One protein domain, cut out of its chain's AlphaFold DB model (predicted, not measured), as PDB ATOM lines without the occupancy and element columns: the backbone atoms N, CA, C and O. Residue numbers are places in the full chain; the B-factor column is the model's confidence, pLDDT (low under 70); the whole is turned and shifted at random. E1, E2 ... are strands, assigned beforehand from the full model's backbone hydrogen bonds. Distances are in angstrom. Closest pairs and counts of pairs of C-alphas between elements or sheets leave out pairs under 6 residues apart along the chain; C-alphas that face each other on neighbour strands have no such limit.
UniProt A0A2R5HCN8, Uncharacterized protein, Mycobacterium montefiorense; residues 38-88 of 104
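AT A GLANCE: This is residues 38 to 88 of the 104 residues of an uncharacterized protein of Mycobacterium montefiorense (UniProt A0A2R5HCN8). A long, thin rod is built of two small sheets set end to end: a three-stranded sheet of E1, E2 and E5, and beyond it a two-stranded hairpin of E3 and E4, whose turn, residues 69 to 74, sticks out at the far end. The chain passes between the two parts twice, through residues 63 to 65 and back through residues 79 to 82. The printed part has 51 residues with no named helix and five strands, E1 to E5 along the chain; the class is all strand. The larger sheet has the order E1, E2, E5, and both sheets are antiparallel. The whole is only just extended, close to loose, with a radius of gyration of the C-alphas of 15.0 A and spans of 51 by 21 by 13 A.

HOW THE PARTS SIT: E2, residues 57 to 62, is the inner strand of the larger sheet. E1, residues 45 to 48, is an edge strand and forms a hairpin with E2, at 162 degrees between directions; N 47 and O 60 are within hydrogen-bond range at 2.9 A. E5, residues 83 to 87, is the other edge strand, antiparallel to E2 at 150 degrees; N 59 and O 85 are 2.8 A apart. E3, residues 66 to 70, and E4, residues 73 to 78, form the second hairpin, at 157 degrees; N 68 and O 75 are 2.9 A apart. E2 and E3 are apart, and so are E4 and E5.

IN THESE COORDINATES: E1 begins at C-alpha 45, (64.505, -20.590, 103.162). E2 is 16.2 A long, E4 13.6 A and E3 13.1 A. C-alpha 70, where E3 ends, is at (67.902, -25.481, 76.785). E5 ends at C-alpha 87, (75.412, -27.610, 112.060).

THE WHOLE: The C-alphas farthest apart, those of Pro 53 and Arg 72, are 51.0 A apart. The printed part has no cut, and no link is long. Mean pLDDT of the printed part is 91.3, and no printed residue is under 70.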
ATOM      1  N   ASN A  38      62.522 -17.826 106.176       89.12
ATOM      2  CA  ASN A  38      62.795 -17.186 104.896       89.12
ATOM      3  C   ASN A  38      63.940 -16.179 105.032       89.12
ATOM      4  O   ASN A  38      64.064 -15.470 106.032       89.12
ATOM      5  N   THR A  39      64.772 -16.095 104.000       87.94
ATOM      6  CA  THR A  39      65.801 -15.055 103.897       87.94
ATOM      7  C   THR A  39      65.271 -13.851 103.106       87.94
ATOM      8  O   THR A  39      64.128 -13.827 102.652       87.94
ATOM      9  N   ALA A  40      66.106 -12.826 102.935       87.19
ATOM     10  CA  ALA A  40      65.801 -11.660 102.109       87.19
ATOM     11  C   ALA A  40      65.661 -12.003 100.611       87.19
ATOM     12  O   ALA A  40      65.088 -11.220  99.855       87.19
ATOM     13  N   ILE A  41      66.192 -13.152 100.180       87.81
ATOM     14  CA  ILE A  41      66.067 -13.651  98.810       87.81
ATOM     15  C   ILE A  41      64.712 -14.369  98.660       87.81
ATOM     16  O   ILE A  41      64.455 -15.337  99.378       87.81
ATOM     17  N   PRO A  42      63.836 -13.934  97.733       87.00
ATOM     18  CA  PRO A  42      62.544 -14.574  97.515       87.00
ATOM     19  C   PRO A  42      62.691 -16.042  97.110       87.00
ATOM     20  O   PRO A  42      63.480 -16.370  96.229       87.00
ATOM     21  N   GLY A  43      61.902 -16.914  97.734       87.38
ATOM     22  CA  GLY A  43      61.930 -18.351  97.458       87.38
ATOM     23  C   GLY A  43      63.067 -19.106  98.147       87.38
ATOM     24  O   GLY A  43      63.064 -20.332  98.104       87.38
ATOM     25  N   GLU A  44      63.988 -18.415  98.825       91.88
ATOM     26  CA  GLU A  44      64.967 -19.068  99.688       91.88
ATOM     27  C   GLU A  44      64.474 -19.202 101.132       91.88
ATOM     28  O   GLU A  44      63.842 -18.300 101.701       91.88
ATOM     29  N   SER A  45      64.801 -20.336 101.752       92.25
ATOM     30  CA  SER A  45      64.505 -20.590 103.162       92.25
ATOM     31  C   SER A  45      65.486 -21.572 103.796       92.25
ATOM     32  O   SER A  45      66.132 -22.365 103.109       92.25
ATOM     33  N   TYR A  46      65.596 -21.504 105.119       92.75
ATOM     34  CA  TYR A  46      66.362 -22.437 105.937       92.75
ATOM     35  C   TYR A  46      65.435 -23.093 106.949       92.75
ATOM     36  O   TYR A  46      64.713 -22.392 107.655       92.75
ATOM     37  N   CYS A  47      65.482 -24.414 107.041       92.12
ATOM     38  CA  CYS A  47      64.720 -25.183 108.017       92.12
ATOM     39  C   CYS A  47      65.676 -26.078 108.793       92.12
ATOM     40  O   CYS A  47      66.545 -26.708 108.185       92.12
ATOM     41  N   ASP A  48      65.485 -26.185 110.100       92.50
ATOM     42  CA  ASP A  48      66.311 -27.038 110.943       92.50
ATOM     43  C   ASP A  48      65.503 -28.249 111.437       92.50
ATOM     44  O   ASP A  48      64.303 -28.177 111.710       92.50
ATOM     45  N   LYS A  49      66.153 -29.413 111.485       90.12
ATOM     46  CA  LYS A  49      65.625 -30.606 112.152       90.12
ATOM     47  C   LYS A  49      65.857 -30.498 113.657       90.12
ATOM     48  O   LYS A  49      66.806 -29.836 114.056       90.12
ATOM     49  N   PRO A  50      65.092 -31.241 114.480       89.75
ATOM     50  CA  PRO A  50      65.274 -31.229 115.925       89.75
ATOM     51  C   PRO A  50      66.732 -31.416 116.349       89.75
ATOM     52  O   PRO A  50      67.428 -32.297 115.834       89.75
ATOM     53  N   VAL A  51      67.152 -30.615 117.327       91.31
ATOM     54  CA  VAL A  51      68.486 -30.688 117.920       91.31
ATOM     55  C   VAL A  51      68.728 -32.079 118.516       91.31
ATOM     56  O   VAL A  51      67.919 -32.607 119.286       91.31
ATOM     57  N   GLY A  52      69.853 -32.679 118.139       89.06
ATOM     58  CA  GLY A  52      70.325 -33.969 118.611       89.06
ATOM     59  C   GLY A  52      70.803 -33.944 120.069       89.06
ATOM     60  O   GLY A  52      70.969 -32.886 120.679       89.06
ATOM     61  N   PRO A  53      71.056 -35.122 120.665       91.88
ATOM     62  CA  PRO A  53      71.516 -35.238 122.053       91.88
ATOM     63  C   PRO A  53      72.917 -34.650 122.292       91.88
ATOM     64  O   PRO A  53      73.282 -34.371 123.432       91.88
ATOM     65  N   ASP A  54      73.700 -34.487 121.232       90.12
ATOM     66  CA  ASP A  54      75.013 -33.844 121.192       90.12
ATOM     67  C   ASP A  54      74.933 -32.319 120.992       90.12
ATOM     68  O   ASP A  54      75.960 -31.645 121.023       90.12
ATOM     69  N   GLY A  55      73.729 -31.764 120.821       89.88
ATOM     70  CA  GLY A  55      73.508 -30.335 120.601       89.88
ATOM     71  C   GLY A  55      73.674 -29.887 119.148       89.88
ATOM     72  O   GLY A  55      73.485 -28.704 118.869       89.88
ATOM     73  N   THR A  56      74.003 -30.797 118.226       93.38
ATOM     74  CA  THR A  56      74.045 -30.503 116.787       93.38
ATOM     75  C   THR A  56      72.656 -30.633 116.174       93.38
ATOM     76  O   THR A  56      71.776 -31.292 116.729       93.38
ATOM     77  N   TRP A  57      72.429 -30.008 115.026       92.12
ATOM     78  CA  TRP A  57      71.195 -30.194 114.265       92.12
ATOM     79  C   TRP A  57      71.482 -30.317 112.777       92.12
ATOM     80  O   TRP A  57      72.564 -29.973 112.308       92.12
ATOM     81  N   GLU A  58      70.515 -30.823 112.019       92.75
ATOM     82  CA  GLU A  58      70.602 -30.847 110.560       92.75
ATOM     83  C   GLU A  58      69.845 -29.645 109.996       92.75
ATOM     84  O   GLU A  58      68.654 -29.490 110.257       92.75
ATOM     85  N   ARG A  59      70.532 -28.811 109.220       93.12
ATOM     86  CA  ARG A  59      69.969 -27.652 108.530       93.12
ATOM     87  C   ARG A  59      69.765 -27.964 107.064       93.12
ATOM     88  O   ARG A  59      70.718 -28.335 106.387       93.12
ATOM     89  N   CYS A  60      68.559 -27.741 106.567       92.94
ATOM     90  CA  CYS A  60      68.207 -27.837 105.159       92.94
ATOM     91  C   CYS A  60      68.038 -26.438 104.558       92.94
ATOM     92  O   CYS A  60      67.203 -25.652 105.011       92.94
ATOM     93  N   HIS A  61      68.821 -26.130 103.525       93.75
ATOM     94  CA  HIS A  61      68.680 -24.920 102.720       93.75
ATOM     95  C   HIS A  61      67.845 -25.219 101.480       93.75
ATOM     96  O   HIS A  61      68.183 -26.091 100.679       93.75
ATOM     97  N   GLN A  62      66.755 -24.478 101.318       93.38
ATOM     98  CA  GLN A  62      66.000 -24.430 100.080       93.38
ATOM     99  C   GLN A  62      66.465 -23.210  99.287       93.38
ATOM    100  O   GLN A  62      66.209 -22.074  99.688       93.38
ATOM    101  N   GLY A  63      67.133 -23.460  98.160       92.31
ATOM    102  CA  GLY A  63      67.473 -22.427  97.184       92.31
ATOM    103  C   GLY A  63      66.236 -21.903  96.439       92.31
ATOM    104  O   GLY A  63      65.194 -22.572  96.433       92.31
ATOM    105  N   PRO A  64      66.344 -20.744  95.771       92.06
ATOM    106  CA  PRO A  64      65.238 -20.125  95.070       92.06
ATOM    107  C   PRO A  64      64.983 -20.871  93.760       92.06
ATOM    108  O   PRO A  64      65.863 -21.550  93.222       92.06
ATOM    109  N   SER A  65      63.777 -20.736  93.219       92.00
ATOM    110  CA  SER A  65      63.480 -21.218  91.873       92.00
ATOM    111  C   SER A  65      64.236 -20.401  90.820       92.00
ATOM    112  O   SER A  65      64.413 -19.189  90.954       92.00
ATOM    113  N   TYR A  66      64.681 -21.067  89.755       91.44
ATOM    114  CA  TYR A  66      65.398 -20.427  88.652       91.44
ATOM    115  C   TYR A  66      64.965 -20.990  87.290       91.44
ATOM    116  O   TYR A  66      64.499 -22.129  87.205       91.44
ATOM    117  N   PRO A  67      65.102 -20.211  86.203       92.56
ATOM    118  CA  PRO A  67      64.850 -20.709  84.859       92.56
ATOM    119  C   PRO A  67      65.994 -21.609  84.380       92.56
ATOM    120  O   PRO A  67      67.176 -21.289  84.542       92.56
ATOM    121  N   VAL A  68      65.647 -22.709  83.715       91.81
ATOM    122  CA  VAL A  68      66.605 -23.602  83.053       91.81
ATOM    123  C   VAL A  68      66.480 -23.439  81.542       91.81
ATOM    124  O   VAL A  68      65.434 -23.716  80.951       91.81
ATOM    125  N   PHE A  69      67.565 -22.993  80.909       92.38
ATOM    126  CA  PHE A  69      67.630 -22.762  79.467       92.38
ATOM    127  C   PHE A  69      68.164 -23.994  78.735       92.38
ATOM    128  O   PHE A  69      69.210 -24.539  79.088       92.38
ATOM    129  N   GLY A  70      67.472 -24.406  77.675       89.94
ATOM    130  CA  GLY A  70      67.902 -25.481  76.785       89.94
ATOM    131  C   GLY A  70      67.824 -25.076  75.314       89.94
ATOM    132  O   GLY A  70      67.235 -24.061  74.950       89.94
ATOM    133  N   GLY A  71      68.365 -25.912  74.425       90.38
ATOM    134  CA  GLY A  71      68.400 -25.627  72.980       90.38
ATOM    135  C   GLY A  71      67.031 -25.557  72.282       90.38
ATOM    136  O   GLY A  71      66.972 -25.303  71.082       90.38
ATOM    137  N   ARG A  72      65.928 -25.817  72.995       90.06
ATOM    138  CA  ARG A  72      64.554 -25.835  72.460       90.06
ATOM    139  C   ARG A  72      63.574 -24.948  73.236       90.06
ATOM    140  O   ARG A  72      62.396 -24.955  72.897       90.06
ATOM    141  N   GLY A  73      64.033 -24.207  74.245       91.19
ATOM    142  CA  GLY A  73      63.168 -23.361  75.069       91.19
ATOM    143  C   GLY A  73      63.681 -23.177  76.495       91.19
ATOM    144  O   GLY A  73      64.827 -23.508  76.804       91.19
ATOM    145  N   VAL A  74      62.805 -22.654  77.351       93.25
ATOM    146  CA  VAL A  74      63.045 -22.403  78.777       93.25
ATOM    147  C   VAL A  74      61.999 -23.137  79.614       93.25
ATOM    148  O   VAL A  74      60.833 -23.200  79.223       93.25
ATOM    149  N   ILE A  75      62.426 -23.706  80.739       90.62
ATOM    150  CA  ILE A  75      61.530 -24.149  81.813       90.62
ATOM    151  C   ILE A  75      61.679 -23.133  82.937       90.62
ATOM    152  O   ILE A  75      62.780 -22.953  83.460       90.62
ATOM    153  N   GLU A  76      60.591 -22.442  83.253       91.25
ATOM    154  CA  GLU A  76      60.530 -21.487  84.358       91.25
ATOM    155  C   GLU A  76      60.205 -22.211  85.674       91.25
ATOM    156  O   GLU A  76      59.747 -23.354  85.665       91.25
ATOM    157  N   ASP A  77      60.477 -21.546  86.798       90.50
ATOM    158  CA  ASP A  77      60.135 -22.015  88.148       90.50
ATOM    159  C   ASP A  77      60.673 -23.405  88.532       90.50
ATOM    160  O   ASP A  77      60.018 -24.184  89.227       90.50
ATOM    161  N   VAL A  78      61.906 -23.728  88.127       91.75
ATOM    162  CA  VAL A  78      62.565 -24.954  88.592       91.75
ATOM    163  C   VAL A  78      63.107 -24.729  89.999       91.75
ATOM    164  O   VAL A  78      64.093 -24.018  90.191       91.75
ATOM    165  N   THR A  79      62.468 -25.348  90.989       91.00
ATOM    166  CA  THR A  79      62.946 -25.363  92.376       91.00
ATOM    167  C   THR A  79      63.945 -26.507  92.568       91.00
ATOM    168  O   THR A  79      63.592 -27.666  92.323       91.00
ATOM    169  N   PRO A  80      65.190 -26.229  92.994       89.88
ATOM    170  CA  PRO A  80      66.145 -27.285  93.301       89.88
ATOM    171  C   PRO A  80      65.696 -28.072  94.541       89.88
ATOM    172  O   PRO A  80      65.006 -27.516  95.400       89.88
ATOM    173  N   PRO A  81      66.088 -29.349  94.675       90.75
ATOM    174  CA  PRO A  81      65.897 -30.060  95.930       90.75
ATOM    175  C   PRO A  81      66.655 -29.349  97.065       90.75
ATOM    176  O   PRO A  81      67.699 -28.743  96.806       90.75
ATOM    177  N   PRO A  82      66.159 -29.425  98.310       90.81
ATOM    178  CA  PRO A  82      66.840 -28.828  99.448       90.81
ATOM    179  C   PRO A  82      68.154 -29.554  99.740       90.81
ATOM    180  O   PRO A  82      68.258 -30.775  99.591       90.81
ATOM    181  N   GLU A  83      69.140 -28.798 100.205       92.69
ATOM    182  CA  GLU A  83      70.459 -29.312 100.559       92.69
ATOM    183  C   GLU A  83      70.630 -29.280 102.077       92.69
ATOM    184  O   GLU A  83      70.558 -28.220 102.701       92.69
ATOM    185  N   CYS A  84      70.801 -30.460 102.681       92.94
ATOM    186  CA  CYS A  84      70.830 -30.628 104.130       92.94
ATOM    187  C   CYS A  84      72.235 -30.972 104.636       92.94
ATOM    188  O   CYS A  84      72.915 -31.826 104.066       92.94
ATOM    189  N   TYR A  85      72.660 -30.333 105.725       92.50
ATOM    190  CA  TYR A  85      73.986 -30.501 106.321       92.50
ATOM    191  C   TYR A  85      73.945 -30.350 107.850       92.50
ATOM    192  O   TYR A  85      73.080 -29.650 108.378       92.50
ATOM    193  N   PRO A  86      74.865 -30.999 108.587       92.38
ATOM    194  CA  PRO A  86      74.956 -30.835 110.031       92.38
ATOM    195  C   PRO A  86      75.506 -29.451 110.396       92.38
ATOM    196  O   PRO A  86      76.436 -28.949 109.759       92.38
ATOM    197  N   VAL A  87      74.960 -28.862 111.455       93.38
ATOM    198  CA  VAL A  87      75.412 -27.610 112.060       93.38
ATOM    199  C   VAL A  87      75.867 -27.892 113.484       93.38
ATOM    200  O   VAL A  87      75.128 -28.448 114.298       93.38
ATOM    201  N   ASP A  88      77.105 -27.499 113.768       92.62
ATOM    202  CA  ASP A  88      77.686 -27.519 115.104       92.62
ATOM    203  C   ASP A  88      77.598 -26.105 115.708       92.62
ATOM    204  O   ASP A  88      78.225 -25.192 115.164       92.62
TER     205      ASP A  88